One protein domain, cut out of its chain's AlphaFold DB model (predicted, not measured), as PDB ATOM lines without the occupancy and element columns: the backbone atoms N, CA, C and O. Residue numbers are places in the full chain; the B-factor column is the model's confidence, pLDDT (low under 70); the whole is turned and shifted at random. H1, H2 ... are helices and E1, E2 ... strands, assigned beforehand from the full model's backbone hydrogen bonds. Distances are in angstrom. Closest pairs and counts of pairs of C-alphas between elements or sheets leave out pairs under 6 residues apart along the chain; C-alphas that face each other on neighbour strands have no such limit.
ATOM      1  N   LEU A   2     104.194 173.681 126.017       70.50
ATOM      2  CA  LEU A   2     103.317 174.617 125.288       70.50
ATOM      3  C   LEU A   2     101.811 174.418 125.553       70.50
ATOM      4  O   LEU A   2     101.085 175.396 125.699       70.50
ATOM      5  N   GLU A   3     101.341 173.175 125.682       69.62
ATOM      6  CA  GLU A   3      99.932 172.898 126.012       69.62
ATOM      7  C   GLU A   3      99.554 173.323 127.437       69.62
ATOM      8  O   GLU A   3      98.495 173.912 127.638       69.62
ATOM      9  N   TYR A   4     100.441 173.102 128.416       70.62
ATOM     10  CA  TYR A   4     100.244 173.559 129.798       70.62
ATOM     11  C   TYR A   4     100.238 175.086 129.903       70.62
ATOM     12  O   TYR A   4      99.451 175.659 130.649       70.62
ATOM     13  N   ALA A   5     101.086 175.761 129.131       68.94
ATOM     14  CA  ALA A   5     101.061 177.214 129.072       68.94
ATOM     15  C   ALA A   5      99.747 177.724 128.466       68.94
ATOM     16  O   ALA A   5      99.141 178.649 128.998       68.94
ATOM     17  N   ARG A   6      99.249 177.059 127.416       69.19
ATOM     18  CA  ARG A   6      97.970 177.399 126.787       69.19
ATOM     19  C   ARG A   6      96.782 177.195 127.728       69.19
ATOM     20  O   ARG A   6      95.882 178.029 127.736       69.19
ATOM     21  N   SER A   7      96.773 176.137 128.544       66.94
ATOM     22  CA  SER A   7      95.723 175.936 129.558       66.94
ATOM     23  C   SER A   7      95.795 176.971 130.686       66.94
ATOM     24  O   SER A   7      94.760 177.396 131.197       66.94
ATOM     25  N   ALA A   8      96.996 177.468 130.992       65.12
ATOM     26  CA  ALA A   8      97.222 178.644 131.827       65.12
ATOM     27  C   ALA A   8      97.003 179.981 131.080       65.12
ATOM     28  O   ALA A   8      97.358 181.031 131.603       65.12
ATOM     29  N   GLY A   9      96.431 179.961 129.867       63.50
ATOM     30  CA  GLY A   9      96.136 181.128 129.022       63.50
ATOM     31  C   GLY A   9      97.347 181.956 128.590       63.50
ATOM     32  O   GLY A   9      97.186 183.106 128.185       63.50
ATOM     33  N   LEU A  10      98.549 181.383 128.661       68.50
ATOM     34  CA  LEU A  10      99.778 181.948 128.122       68.50
ATOM     35  C   LEU A  10      99.992 181.421 126.700       68.50
ATOM     36  O   LEU A  10     100.304 180.248 126.482       68.50
ATOM     37  N   GLU A  11      99.858 182.301 125.712       70.06
ATOM     38  CA  GLU A  11     100.086 181.964 124.306       70.06
ATOM     39  C   GLU A  11     101.581 182.057 123.954       70.06
ATOM     40  O   GLU A  11     102.044 182.971 123.272       70.06
ATOM     41  N   LEU A  12     102.368 181.095 124.448       71.00
ATOM     42  CA  LEU A  12     103.827 181.077 124.258       71.00
ATOM     43  C   LEU A  12     104.251 180.825 122.804       71.00
ATOM     44  O   LEU A  12     105.348 181.213 122.409       71.00
ATOM     45  N   LYS A  13     103.378 180.207 121.998       64.69
ATOM     46  CA  LYS A  13     103.653 179.919 120.583       64.69
ATOM     47  C   LYS A  13     103.841 181.209 119.776       64.69
ATOM     48  O   LYS A  13     104.843 181.359 119.094       64.69
ATOM     49  N   MET A  14     102.955 182.186 119.971       61.03
ATOM     50  CA  MET A  14     103.031 183.489 119.301       61.03
ATOM     51  C   MET A  14     104.293 184.278 119.693       61.03
ATOM     52  O   MET A  14     104.888 184.961 118.866       61.03
ATOM     53  N   GLN A  15     104.742 184.149 120.946       61.44
ATOM     54  CA  GLN A  15     105.965 184.807 121.419       61.44
ATOM     55  C   GLN A  15     107.232 184.171 120.832       61.44
ATOM     56  O   GLN A  15     108.171 184.893 120.489       61.44
ATOM     57  N   SER A  16     107.231 182.846 120.652       63.50
ATOM     58  CA  SER A  16     108.294 182.122 119.944       63.50
ATOM     59  C   SER A  16     108.400 182.577 118.488       63.50
ATOM     60  O   SER A  16     109.494 182.887 118.019       63.50
ATOM     61  N   ASP A  17     107.261 182.696 117.802       62.44
ATOM     62  CA  ASP A  17     107.201 183.110 116.392       62.44
ATOM     63  C   ASP A  17     107.618 184.580 116.198       62.44
ATOM     64  O   ASP A  17     108.141 184.956 115.153       62.44
ATOM     65  N   SER A  18     107.448 185.414 117.229       70.25
ATOM     66  CA  SER A  18     107.882 186.819 117.237       70.25
ATOM     67  C   SER A  18     109.351 187.042 117.640       70.25
ATOM     68  O   SER A  18     109.741 188.182 117.889       70.25
ATOM     69  N   CYS A  19     110.155 185.976 117.753       74.19
ATOM     70  CA  CYS A  19     111.547 186.006 118.232       74.19
ATOM     71  C   CYS A  19     111.729 186.634 119.630       74.19
ATOM     72  O   CYS A  19     112.812 187.103 119.966       74.19
ATOM     73  N   ARG A  20     110.683 186.643 120.467       82.62
ATOM     74  CA  ARG A  20     110.728 187.181 121.842       82.62
ATOM     75  C   ARG A  20     110.935 186.107 122.899       82.62
ATOM     76  O   ARG A  20     111.216 186.430 124.050       82.62
ATOM     77  N   LEU A  21     110.803 184.842 122.513       86.81
ATOM     78  CA  LEU A  21     110.950 183.695 123.390       86.81
ATOM     79  C   LEU A  21     111.750 182.602 122.695       86.81
ATOM     80  O   LEU A  21     111.532 182.296 121.525       86.81
ATOM     81  N   SER A  22     112.655 181.992 123.446       89.12
ATOM     82  CA  SER A  22     113.465 180.874 122.999       89.12
ATOM     83  C   SER A  22     113.439 179.782 124.060       89.12
ATOM     84  O   SER A  22     113.642 180.067 125.237       89.12
ATOM     85  N   PHE A  23     113.273 178.536 123.626       89.56
ATOM     86  CA  PHE A  23     113.378 177.366 124.488       89.56
ATOM     87  C   PHE A  23     114.693 176.632 124.236       89.56
ATOM     88  O   PHE A  23     115.087 176.435 123.086       89.56
ATOM     89  N   LEU A  24     115.333 176.196 125.317       91.00
ATOM     90  CA  LEU A  24     116.390 175.191 125.313       91.00
ATOM     91  C   LEU A  24     115.895 174.041 126.188       91.00
ATOM     92  O   LEU A  24     115.549 174.262 127.346       91.00
ATOM     93  N   VAL A  25     115.779 172.843 125.620       90.75
ATOM     94  CA  VAL A  25     115.170 171.692 126.300       90.75
ATOM     95  C   VAL A  25     116.138 170.529 126.244       90.75
ATOM     96  O   VAL A  25     116.224 169.857 125.221       90.75
ATOM     97  N   HIS A  26     116.831 170.278 127.351       89.81
ATOM     98  CA  HIS A  26     117.691 169.113 127.529       89.81
ATOM     99  C   HIS A  26     117.289 168.356 128.793       89.81
ATOM    100  O   HIS A  26     116.900 168.953 129.798       89.81
ATOM    101  N   TYR A  27     117.394 167.031 128.740       90.44
ATOM    102  CA  TYR A  27     117.335 166.215 129.944       90.44
ATOM    103  C   TYR A  27     118.662 166.354 130.698       90.44
ATOM    104  O   TYR A  27     119.707 166.276 130.050       90.44
ATOM    105  N   PRO A  28     118.656 166.526 132.030       89.31
ATOM    106  CA  PRO A  28     119.880 166.556 132.829       89.31
ATOM    107  C   PRO A  28     120.815 165.372 132.541       89.31
ATOM    108  O   PRO A  28     122.018 165.543 132.425       89.31
ATOM    109  N   GLU A  29     120.256 164.184 132.337       89.75
ATOM    110  CA  GLU A  29     120.981 162.934 132.100       89.75
ATOM    111  C   GLU A  29     121.603 162.831 130.698       89.75
ATOM    112  O   GLU A  29     122.337 161.883 130.427       89.75
ATOM    113  N   ALA A  30     121.285 163.755 129.786       90.50
ATOM    114  CA  ALA A  30     121.732 163.675 128.398       90.50
ATOM    115  C   ALA A  30     123.225 163.986 128.221       90.50
ATOM    116  O   ALA A  30     123.820 163.521 127.252       90.50
ATOM    117  N   MET A  31     123.806 164.790 129.112       91.00
ATOM    118  CA  MET A  31     125.193 165.247 129.032       91.00
ATOM    119  C   MET A  31     125.714 165.620 130.425       91.00
ATOM    120  O   MET A  31     124.931 165.793 131.366       91.00
ATOM    121  N   GLY A  32     127.035 165.712 130.573       89.94
ATOM    122  CA  GLY A  32     127.651 166.121 131.838       89.94
ATOM    123  C   GLY A  32     127.356 167.584 132.186       89.94
ATOM    124  O   GLY A  32     127.030 168.389 131.315       89.94
ATOM    125  N   ALA A  33     127.510 167.960 133.458       88.69
ATOM    126  CA  ALA A  33     127.293 169.340 133.909       88.69
ATOM    127  C   ALA A  33     128.123 170.382 133.124       88.69
ATOM    128  O   ALA A  33     127.630 171.466 132.833       88.69
ATOM    129  N   GLU A  34     129.359 170.055 132.734       90.19
ATOM    130  CA  GLU A  34     130.199 170.931 131.897       90.19
ATOM    131  C   GLU A  34     129.712 171.024 130.449       90.19
ATOM    132  O   GLU A  34     129.769 172.084 129.831       90.19
ATOM    133  N   GLU A  35     129.188 169.926 129.911       91.94
ATOM    134  CA  GLU A  35     128.686 169.868 128.541       91.94
ATOM    135  C   GLU A  35     127.366 170.636 128.389       91.94
ATOM    136  O   GLU A  35     127.126 171.207 127.329       91.94
ATOM    137  N   HIS A  36     126.548 170.728 129.448       92.00
ATOM    138  CA  HIS A  36     125.323 171.544 129.457       92.00
ATOM    139  C   HIS A  36     125.590 173.051 129.364       92.00
ATOM    140  O   HIS A  36     124.714 173.791 128.908       92.00
ATOM    141  N   ASP A  37     126.768 173.530 129.779       90.88
ATOM    142  CA  ASP A  37     127.081 174.966 129.790       90.88
ATOM    143  C   ASP A  37     127.264 175.541 128.387       90.88
ATOM    144  O   ASP A  37     126.788 176.641 128.100       90.88
ATOM    145  N   VAL A  38     127.919 174.795 127.497       92.50
ATOM    146  CA  VAL A  38     128.221 175.242 126.130       92.50
ATOM    147  C   VAL A  38     126.949 175.614 125.352       92.50
ATOM    148  O   VAL A  38     126.817 176.782 124.977       92.50
ATOM    149  N   PRO A  39     125.961 174.714 125.159       92.88
ATOM    150  CA  PRO A  39     124.758 175.045 124.401       92.88
ATOM    151  C   PRO A  39     123.897 176.098 125.109       92.88
ATOM    152  O   PRO A  39     123.241 176.901 124.444       92.88
ATOM    153  N   ALA A  40     123.896 176.132 126.448       93.25
ATOM    154  CA  ALA A  40     123.192 177.163 127.202       93.25
ATOM    155  C   ALA A  40     123.772 178.551 126.905       93.25
ATOM    156  O   ALA A  40     123.031 179.479 126.566       93.25
ATOM    157  N   MET A  41     125.096 178.683 126.965       93.69
ATOM    158  CA  MET A  41     125.763 179.962 126.780       93.69
ATOM    159  C   MET A  41     125.780 180.406 125.316       93.69
ATOM    160  O   MET A  41     125.540 181.582 125.041       93.69
ATOM    161  N   GLU A  42     125.952 179.484 124.364       93.94
ATOM    162  CA  GLU A  42     125.772 179.763 122.933       93.94
ATOM    163  C   GLU A  42     124.363 180.290 122.645       93.94
ATOM    164  O   GLU A  42     124.190 181.273 121.919       93.94
ATOM    165  N   ARG A  43     123.338 179.685 123.262       93.56
ATOM    166  CA  ARG A  43     121.956 180.125 123.078       93.56
ATOM    167  C   ARG A  43     121.707 181.505 123.676       93.56
ATOM    168  O   ARG A  43     121.038 182.318 123.039       93.56
ATOM    169  N   ILE A  44     122.248 181.777 124.863       94.31
ATOM    170  CA  ILE A  44     122.174 183.095 125.508       94.31
ATOM    171  C   ILE A  44     122.860 184.151 124.638       94.31
ATOM    172  O   ILE A  44     122.289 185.214 124.418       94.31
ATOM    173  N   GLN A  45     124.040 183.858 124.089       92.81
ATOM    174  CA  GLN A  45     124.764 184.785 123.216       92.81
ATOM    175  C   GLN A  45     124.003 185.060 121.916       92.81
ATOM    176  O   GLN A  45     123.805 186.218 121.552       92.81
ATOM    177  N   ALA A  46     123.515 184.012 121.248       92.69
ATOM    178  CA  ALA A  46     122.791 184.144 119.989       92.69
ATOM    179  C   ALA A  46     121.452 184.883 120.144       92.69
ATOM    180  O   ALA A  46     121.043 185.616 119.247       92.69
ATOM    181  N   PHE A  47     120.754 184.680 121.265       93.56
ATOM    182  CA  PHE A  47     119.433 185.265 121.502       93.56
ATOM    183  C   PHE A  47     119.480 186.624 122.220       93.56
ATOM    184  O   PHE A  47     118.555 187.415 122.066       93.56
ATOM    185  N   SER A  48     120.539 186.907 122.988       92.88
ATOM    186  CA  SER A  48     120.688 188.117 123.816       92.88
ATOM    187  C   SER A  48     119.451 188.424 124.689       92.88
ATOM    188  O   SER A  48     118.839 189.487 124.556       92.88
ATOM    189  N   PRO A  49     119.030 187.495 125.573       95.25
ATOM    190  CA  PRO A  49     117.834 187.676 126.388       95.25
ATOM    191  C   PRO A  49     118.016 188.751 127.461       95.25
ATOM    192  O   PRO A  49     119.060 188.840 128.092       95.25
ATOM    193  N   ALA A  50     116.935 189.466 127.780       94.50
ATOM    194  CA  ALA A  50     116.863 190.258 129.013       94.50
ATOM    195  C   ALA A  50     116.643 189.382 130.265       94.50
ATOM    196  O   ALA A  50     117.005 189.774 131.375       94.50
ATOM    197  N   HIS A  51     116.033 188.203 130.089       95.12
ATOM    198  CA  HIS A  51     115.683 187.294 131.179       95.12
ATOM    199  C   HIS A  51     115.943 185.835 130.796       95.12
ATOM    200  O   HIS A  51     115.608 185.418 129.685       95.12
ATOM    201  N   VAL A  52     116.461 185.052 131.739       95.75
ATOM    202  CA  VAL A  52     116.651 183.600 131.614       95.75
ATOM    203  C   VAL A  52     115.866 182.901 132.717       95.75
ATOM    204  O   VAL A  52     115.886 183.330 133.867       95.75
ATOM    205  N   VAL A  53     115.161 181.824 132.371       94.88
ATOM    206  CA  VAL A  53     114.411 180.997 133.325       94.88
ATOM    207  C   VAL A  53     114.932 179.569 133.244       94.88
ATOM    208  O   VAL A  53     114.933 178.980 132.165       94.88
ATOM    209  N   VAL A  54     115.347 179.016 134.383       93.12
ATOM    210  CA  VAL A  54     115.829 177.636 134.506       93.12
ATOM    211  C   VAL A  54     114.806 176.822 135.297       93.12
ATOM    212  O   VAL A  54     114.619 177.039 136.497       93.12
ATOM    213  N   ASP A  55     114.135 175.895 134.612       90.81
ATOM    214  CA  ASP A  55     113.069 175.049 135.159       90.81
ATOM    215  C   ASP A  55     113.385 173.556 134.928       90.81
ATOM    216  O   ASP A  55     113.363 173.095 133.788       90.81
ATOM    217  N   ALA A  56     113.724 172.746 135.934       88.94
ATOM    218  CA  ALA A  56     113.923 173.059 137.353       88.94
ATOM    219  C   ALA A  56     115.370 172.777 137.775       88.94
ATOM    220  O   ALA A  56     115.932 171.742 137.415       88.94
ATOM    221  N   ILE A  57     115.955 173.636 138.612       90.19
ATOM    222  CA  ILE A  57     117.324 173.454 139.121       90.19
ATOM    223  C   ILE A  57     117.464 172.251 140.061       90.19
ATOM    224  O   ILE A  57     118.544 171.682 140.173       90.19
ATOM    225  N   SER A  58     116.367 171.790 140.673       86.19
ATOM    226  CA  SER A  58     116.343 170.526 141.426       86.19
ATOM    227  C   SER A  58     116.669 169.319 140.542       86.19
ATOM    228  O   SER A  58     117.131 168.291 141.030       86.19
ATOM    229  N   ALA A  59     116.431 169.421 139.232       89.38
ATOM    230  CA  ALA A  59     116.731 168.359 138.288       89.38
ATOM    231  C   ALA A  59     118.222 168.291 137.923       89.38
ATOM    232  O   ALA A  59     118.706 167.219 137.556       89.38
ATOM    233  N   CYS A  60     118.954 169.400 138.071       89.31
ATOM    234  CA  CYS A  60     120.374 169.508 137.742       89.31
ATOM    235  C   CYS A  60     121.258 168.582 138.590       89.31
ATOM    236  O   CYS A  60     122.316 168.174 138.123       89.31
ATOM    237  N   GLU A  61     120.830 168.173 139.793       88.19
ATOM    238  CA  GLU A  61     121.575 167.186 140.599       88.19
ATOM    239  C   GLU A  61     121.808 165.862 139.847       88.19
ATOM    240  O   GLU A  61     122.762 165.141 140.137       88.19
ATOM    241  N   ARG A  62     120.986 165.542 138.837       89.38
ATOM    242  CA  ARG A  62     121.131 164.329 138.015       89.38
ATOM    243  C   ARG A  62     122.234 164.418 136.948       89.38
ATOM    244  O   ARG A  62     122.517 163.413 136.313       89.38
ATOM    245  N   MET A  63     122.891 165.573 136.792       88.81
ATOM    246  CA  MET A  63     123.999 165.795 135.839       88.81
ATOM    247  C   MET A  63     125.377 165.371 136.383       88.81
ATOM    248  O   MET A  63     126.391 165.583 135.722       88.81
ATOM    249  N   GLY A  64     125.437 164.827 137.605       85.25
ATOM    250  CA  GLY A  64     126.699 164.466 138.266       85.25
ATOM    251  C   GLY A  64     126.729 164.661 139.786       85.25
ATOM    252  O   GLY A  64     127.799 164.600 140.383       85.25
ATOM    253  N   GLY A  65     125.581 164.897 140.431       87.81
ATOM    254  CA  GLY A  65     125.468 165.144 141.869       87.81
ATOM    255  C   GLY A  65     125.382 166.631 142.230       87.81
ATOM    256  O   GLY A  65     125.369 167.503 141.364       87.81
ATOM    257  N   LYS A  66     125.316 166.912 143.538       85.81
ATOM    258  CA  LYS A  66     125.107 168.266 144.091       85.81
ATOM    259  C   LYS A  66     126.227 169.251 143.761       85.81
ATOM    260  O   LYS A  66     125.957 170.398 143.435       85.81
ATOM    261  N   GLN A  67     127.476 168.796 143.818       87.38
ATOM    262  CA  GLN A  67     128.628 169.654 143.542       87.38
ATOM    263  C   GLN A  67     128.658 170.085 142.070       87.38
ATOM    264  O   GLN A  67     128.745 171.271 141.772       87.38
ATOM    265  N   ALA A  68     128.514 169.126 141.151       89.56
ATOM    266  CA  ALA A  68     128.512 169.402 139.717       89.56
ATOM    267  C   ALA A  68     127.333 170.304 139.310       89.56
ATOM    268  O   ALA A  68     127.491 171.197 138.477       89.56
ATOM    269  N   SER A  69     126.155 170.110 139.916       89.00
ATOM    270  CA  SER A  69     125.002 170.980 139.669       89.00
ATOM    271  C   SER A  69     125.214 172.392 140.212       89.00
ATOM    272  O   SER A  69     124.866 173.354 139.531       89.00
ATOM    273  N   TYR A  70     125.814 172.535 141.395       87.94
ATOM    274  CA  TYR A  70     126.165 173.830 141.969       87.94
ATOM    275  C   TYR A  70     127.164 174.595 141.090       87.94
ATOM    276  O   TYR A  70     126.931 175.758 140.764       87.94
ATOM    277  N   GLU A  71     128.236 173.937 140.650       90.44
ATOM    278  CA  GLU A  71     129.255 174.535 139.780       90.44
ATOM    279  C   GLU A  71     128.672 174.989 138.438       90.44
ATOM    280  O   GLU A  71     128.925 176.115 138.009       90.44
ATOM    281  N   TYR A  72     127.834 174.156 137.816       92.12
ATOM    282  CA  TYR A  72     127.084 174.513 136.611       92.12
ATOM    283  C   TYR A  72     126.227 175.770 136.817       92.12
ATOM    284  O   TYR A  72     126.333 176.738 136.064       92.12
ATOM    285  N   LEU A  73     125.409 175.798 137.875       92.06
ATOM    286  CA  LEU A  73     124.528 176.934 138.152       92.06
ATOM    287  C   LEU A  73     125.317 178.217 138.436       92.06
ATOM    288  O   LEU A  73     124.912 179.279 137.969       92.06
ATOM    289  N   MET A  74     126.448 178.129 139.141       91.75
ATOM    290  CA  MET A  74     127.338 179.270 139.376       91.75
ATOM    291  C   MET A  74     127.918 179.824 138.073       91.75
ATOM    292  O   MET A  74     127.920 181.040 137.879       91.75
ATOM    293  N   ARG A  75     128.383 178.959 137.160       93.06
ATOM    294  CA  ARG A  75     128.906 179.394 135.853       93.06
ATOM    295  C   ARG A  75     127.818 180.054 135.008       93.06
ATOM    296  O   ARG A  75     128.057 181.121 134.439       93.06
ATOM    297  N   LEU A  76     126.618 179.473 134.984       93.38
ATOM    298  CA  LEU A  76     125.466 180.036 134.283       93.38
ATOM    299  C   LEU A  76     125.059 181.405 134.850       93.38
ATOM    300  O   LEU A  76     124.850 182.343 134.080       93.38
ATOM    301  N   LEU A  77     124.964 181.522 136.179       92.94
ATOM    302  CA  LEU A  77     124.632 182.770 136.869       92.94
ATOM    303  C   LEU A  77     125.668 183.850 136.576       92.94
ATOM    304  O   LEU A  77     125.294 184.907 136.081       92.94
ATOM    305  N   ASN A  78     126.957 183.561 136.776       93.19
ATOM    306  CA  ASN A  78     128.027 184.521 136.515       93.19
ATOM    307  C   ASN A  78     128.023 184.986 135.047       93.19
ATOM    308  O   ASN A  78     128.093 186.180 134.765       93.19
ATOM    309  N   GLY A  79     127.845 184.057 134.101       93.94
ATOM    310  CA  GLY A  79     127.730 184.397 132.682       93.94
ATOM    311  C   GLY A  79     126.536 185.312 132.375       93.94
ATOM    312  O   GLY A  79     126.633 186.194 131.519       93.94
ATOM    313  N   CYS A  80     125.415 185.147 133.075       94.62
ATOM    314  CA  CYS A  80     124.255 186.025 132.930       94.62
ATOM    315  C   CYS A  80     124.469 187.391 133.603       94.62
ATOM    316  O   CYS A  80     124.157 188.421 133.001       94.62
ATOM    317  N   GLU A  81     125.025 187.411 134.815       91.75
ATOM    318  CA  GLU A  81     125.279 188.623 135.600       91.75
ATOM    319  C   GLU A  81     126.241 189.577 134.888       91.75
ATOM    320  O   GLU A  81     125.938 190.763 134.757       91.75
ATOM    321  N   GLU A  82     127.338 189.061 134.323       92.94
ATOM    322  CA  GLU A  82     128.302 189.842 133.527       92.94
ATOM    323  C   GLU A  82     127.655 190.567 132.334       92.94
ATOM    324  O   GLU A  82     128.178 191.564 131.838       92.94
ATOM    325  N   ARG A  83     126.507 190.069 131.864       94.00
ATOM    326  CA  ARG A  83     125.754 190.599 130.719       94.00
ATOM    327  C   ARG A  83     124.528 191.415 131.138       94.00
ATOM    328  O   ARG A  83     123.797 191.884 130.271       94.00
ATOM    329  N   GLY A  84     124.285 191.587 132.440       94.19
ATOM    330  CA  GLY A  84     123.110 192.289 132.964       94.19
ATOM    331  C   GLY A  84     121.788 191.546 132.738       94.19
ATOM    332  O   GLY A  84     120.735 192.176 132.639       94.19
ATOM    333  N   ILE A  85     121.830 190.217 132.622       96.25
ATOM    334  CA  ILE A  85     120.661 189.368 132.368       96.25
ATOM    335  C   ILE A  85     120.032 188.959 133.702       96.25
ATOM    336  O   ILE A  85     120.713 188.463 134.595       96.25
ATOM    337  N   THR A  86     118.711 189.108 133.831       94.62
ATOM    338  CA  THR A  86     117.991 188.680 135.042       94.62
ATOM    339  C   THR A  86     117.688 187.182 134.989       94.62
ATOM    340  O   THR A  86     117.056 186.710 134.042       94.62
ATOM    341  N   VAL A  87     118.086 186.428 136.016       94.56
ATOM    342  CA  VAL A  87     117.914 184.967 136.056       94.56
ATOM    343  C   VAL A  87     116.853 184.554 137.074       94.56
ATOM    344  O   VAL A  87     116.887 184.958 138.233       94.56
ATOM    345  N   PHE A  88     115.928 183.694 136.651       93.88
ATOM    346  CA  PHE A  88     114.969 183.012 137.514       93.88
ATOM    347  C   PHE A  88     115.319 181.529 137.607       93.88
ATOM    348  O   PHE A  88     115.358 180.830 136.595       93.88
ATOM    349  N   LEU A  89     115.521 181.038 138.826       91.56
ATOM    350  CA  LEU A  89     115.784 179.627 139.097       91.56
ATOM    351  C   LEU A  89     114.577 179.006 139.800       91.56
ATOM    352  O   LEU A  89     114.142 179.500 140.843       91.56
ATOM    353  N   ILE A  90     114.037 177.922 139.246       90.88
ATOM    354  CA  ILE A  90     112.893 177.214 139.828       90.88
ATOM    355  C   ILE A  90     113.400 175.969 140.545       90.88
ATOM    356  O   ILE A  90     113.897 175.037 139.917       90.88
ATOM    357  N   ASN A  91     113.261 175.941 141.869       87.44
ATOM    358  CA  ASN A  91     113.615 174.784 142.683       87.44
ATOM    359  C   ASN A  91     112.357 174.065 143.177       87.44
ATOM    360  O   ASN A  91     111.486 174.686 143.789       87.44
ATOM    361  N   GLN A  92     112.276 172.754 142.955       85.19
ATOM    362  CA  GLN A  92     111.208 171.936 143.523       85.19
ATOM    363  C   GLN A  92     111.658 171.370 144.868       85.19
ATOM    364  O   GLN A  92     112.606 170.594 144.937       85.19
ATOM    365  N   LEU A  93     110.958 171.753 145.933       77.06
ATOM    366  CA  LEU A  93     111.214 171.256 147.282       77.06
ATOM    367  C   LEU A  93     110.488 169.930 147.509       77.06
ATOM    368  O   LEU A  93     109.304 169.802 147.185       77.06
ATOM    369  N   SER A  94     111.164 168.973 148.139       67.44
ATOM    370  CA  SER A  94     110.558 167.731 148.613       67.44
ATOM    371  C   SER A  94     110.365 167.775 150.141       67.44
ATOM    372  O   SER A  94     111.296 167.954 150.921       67.44
ATOM    373  N   GLY A  95     109.115 167.626 150.593       60.50
ATOM    374  CA  GLY A  95     108.763 167.511 152.019       60.50
ATOM    375  C   GLY A  95     108.846 168.803 152.856       60.50
ATOM    376  O   GLY A  95     109.145 169.889 152.368       60.50
ATOM    377  N   ALA A  96     108.566 168.682 154.161       50.53
ATOM    378  CA  ALA A  96     108.619 169.794 155.131       50.53
ATOM    379  C   ALA A  96     110.053 170.285 155.436       50.53
ATOM    380  O   ALA A  96     110.239 171.327 156.062       50.53
ATOM    381  N   ILE A  97     111.058 169.534 154.974       46.50
ATOM    382  CA  ILE A  97     112.495 169.768 155.162       46.50
ATOM    383  C   ILE A  97     113.006 170.891 154.235       46.50
ATOM    384  O   ILE A  97     113.979 171.569 154.561       46.50
ATOM    385  N   GLY A  98     112.289 171.185 153.142       53.16
ATOM    386  CA  GLY A  98     112.713 172.157 152.128       53.16
ATOM    387  C   GLY A  98     112.890 173.602 152.618       53.16
ATOM    388  O   GLY A  98     113.693 174.344 152.061       53.16
ATOM    389  N   TYR A  99     112.205 174.015 153.691       52.47
ATOM    390  CA  TYR A  99     112.424 175.341 154.295       52.47
ATOM    391  C   TYR A  99     113.797 175.463 154.961       52.47
ATOM    392  O   TYR A  99     114.430 176.516 154.887       52.47
ATOM    393  N   VAL A 100     114.251 174.383 155.601       46.09
ATOM    394  CA  VAL A 100     115.556 174.329 156.264       46.09
ATOM    395  C   VAL A 100     116.663 174.260 155.216       46.09
ATOM    396  O   VAL A 100     117.646 174.982 155.346       46.09
ATOM    397  N   GLU A 101     116.465 173.501 154.134       51.03
ATOM    398  CA  GLU A 101     117.406 173.435 153.007       51.03
ATOM    399  C   GLU A 101     117.555 174.778 152.282       51.03
ATOM    400  O   GLU A 101     118.670 175.170 151.967       51.03
ATOM    401  N   ILE A 102     116.479 175.552 152.097       54.00
ATOM    402  CA  ILE A 102     116.600 176.922 151.567       54.00
ATOM    403  C   ILE A 102     117.404 177.810 152.525       54.00
ATOM    404  O   ILE A 102     118.232 178.603 152.085       54.00
ATOM    405  N   SER A 103     117.180 177.689 153.835       46.66
ATOM    406  CA  SER A 103     117.889 178.496 154.835       46.66
ATOM    407  C   SER A 103     119.344 178.065 155.079       46.66
ATOM    408  O   SER A 103     120.105 178.855 155.632       46.66
ATOM    409  N   GLY A 104     119.716 176.840 154.685       43.03
ATOM    410  CA  GLY A 104     120.986 176.199 155.040       43.03
ATOM    411  C   GLY A 104     121.876 175.738 153.878       43.03
ATOM    412  O   GLY A 104     123.035 175.439 154.138       43.03
ATOM    413  N   ASN A 105     121.388 175.695 152.628       50.03
ATOM    414  CA  ASN A 105     122.160 175.200 151.478       50.03
ATOM    415  C   ASN A 105     122.720 176.305 150.569       50.03
ATOM    416  O   ASN A 105     122.149 177.385 150.406       50.03
ATOM    417  N   GLU A 106     123.793 175.916 149.882       61.19
ATOM    418  CA  GLU A 106     124.615 176.615 148.884       61.19
ATOM    419  C   GLU A 106     123.824 177.415 147.828       61.19
ATOM    420  O   GLU A 106     124.290 178.446 147.348       61.19
ATOM    421  N   ILE A 107     122.589 177.019 147.504       67.88
ATOM    422  CA  ILE A 107     121.767 177.679 146.476       67.88
ATOM    423  C   ILE A 107     121.240 179.045 146.933       67.88
ATOM    424  O   ILE A 107     121.215 179.991 146.144       67.88
ATOM    425  N   SER A 108     120.847 179.202 148.202       68.25
ATOM    426  CA  SER A 108     120.320 180.487 148.685       68.25
ATOM    427  C   SER A 108     121.407 181.550 148.858       68.25
ATOM    428  O   SER A 108     121.092 182.744 148.904       68.25
ATOM    429  N   SER A 109     122.681 181.146 148.920       74.38
ATOM    430  CA  SER A 109     123.825 182.058 148.840       74.38
ATOM    431  C   SER A 109     124.078 182.591 147.434       74.38
ATOM    432  O   SER A 109     124.519 183.734 147.338       74.38
ATOM    433  N   MET A 110     123.764 181.824 146.383       79.19
ATOM    434  CA  MET A 110     123.985 182.241 144.990       79.19
ATOM    435  C   MET A 110     123.007 183.322 144.525       79.19
ATOM    436  O   MET A 110     123.312 184.062 143.603       79.19
ATOM    437  N   VAL A 111     121.818 183.400 145.133       84.25
ATOM    438  CA  VAL A 111     120.738 184.278 144.663       84.25
ATOM    439  C   VAL A 111     120.496 185.467 145.590       84.25
ATOM    440  O   VAL A 111     120.558 185.367 146.824       84.25
ATOM    441  N   ASP A 112     120.138 186.600 144.993       83.62
ATOM    442  CA  ASP A 112     119.801 187.818 145.732       83.62
ATOM    443  C   ASP A 112     118.412 187.770 146.363       83.62
ATOM    444  O   ASP A 112     118.228 188.254 147.485       83.62
TER     445      ASP A 112
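This is residues 2 to 112 of the 237 residues of the protein "KaiC protein" of Desulfosoma caldarium (UniProt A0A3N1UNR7). Two long helices, H3 and H5, run side by side, and H5 also packs on a small sheet of two parallel strands, E1 and E2. The short helical hairpin H1 and H2 lies at one end of the longest axis and H6 at the other, where residues 95 to 100 stick out. The printed part has 111 residues, in the order H1 H2 H3 E1 H4 H5 E2 H6 H7: seven named helices and two named strands, mostly helix. It is compact, with a radius of gyration of the C-alphas of 15.0 A and spans of 41 by 31 by 29 A.

H1, residues 2 to 7, and H2, residues 12 to 17, touch as a helical hairpin, with C-alphas 2 and 12 closest at 6.6 A. H3, residues 33 to 47, touches H5, residues 66 to 81, the same way at a shallow tilt of 19 degrees; the C-alphas of Ala 33 and Tyr 72 are closest, 5.8 A apart. E1, residues 51 to 55, and E2, residues 86 to 90, are parallel, with N 52 and O 86 at 2.9 A and N 88 and O 52 at 2.8 A. With H4, residues 57 to 63, and H5 between them, they form a strand-helix-strand unit, parallel neighbour strands joined through helices, with a right-handed crossover. H4 and H5 touch only at the corner, closest at C-alphas 61 and 69, 5.2 A. The closest C-alphas of H5 and E2 are those of Leu 77 and Val 87, 7.1 A apart. H7, residues 106 to 110, only just touches H5, with 3 pairs of C-alphas within 8 A, closest at Met 74 and Met 110, 7.2 A. H6, residues 98 to 104, is close to H7 but not clearly touching, with C-alphas 102 and 108 at 5.9 A. Every O i to N i+4 pair is within hydrogen-bond range in H1, H2, H5 and H6, against 8 of 11 in H3, 0 of 3 in H4 and 0 of 1 in H7; O i to N i+3 pairs number 3 of 4 in H4 and 1 of 2 in H7.

H1 begins at C-alpha 2 (103.317, 174.617, 125.288). H3 measures 21.7 A and H5 22.1 A from first to last C-alpha; E1 measures 13.1 A and E2 13.4 A. H7 ends at C-alpha 110 (123.985, 182.241, 144.990).

The C-alphas of Ser 18 and Ile 97 are the two farthest apart, 41.8 A. The printed part has no cut, and the link from H2 to H3 is long, with 15 residues. The model's pLDDT is under 70 at residue 3, residues 5 to 10, 13 to 17 and 94 to 108.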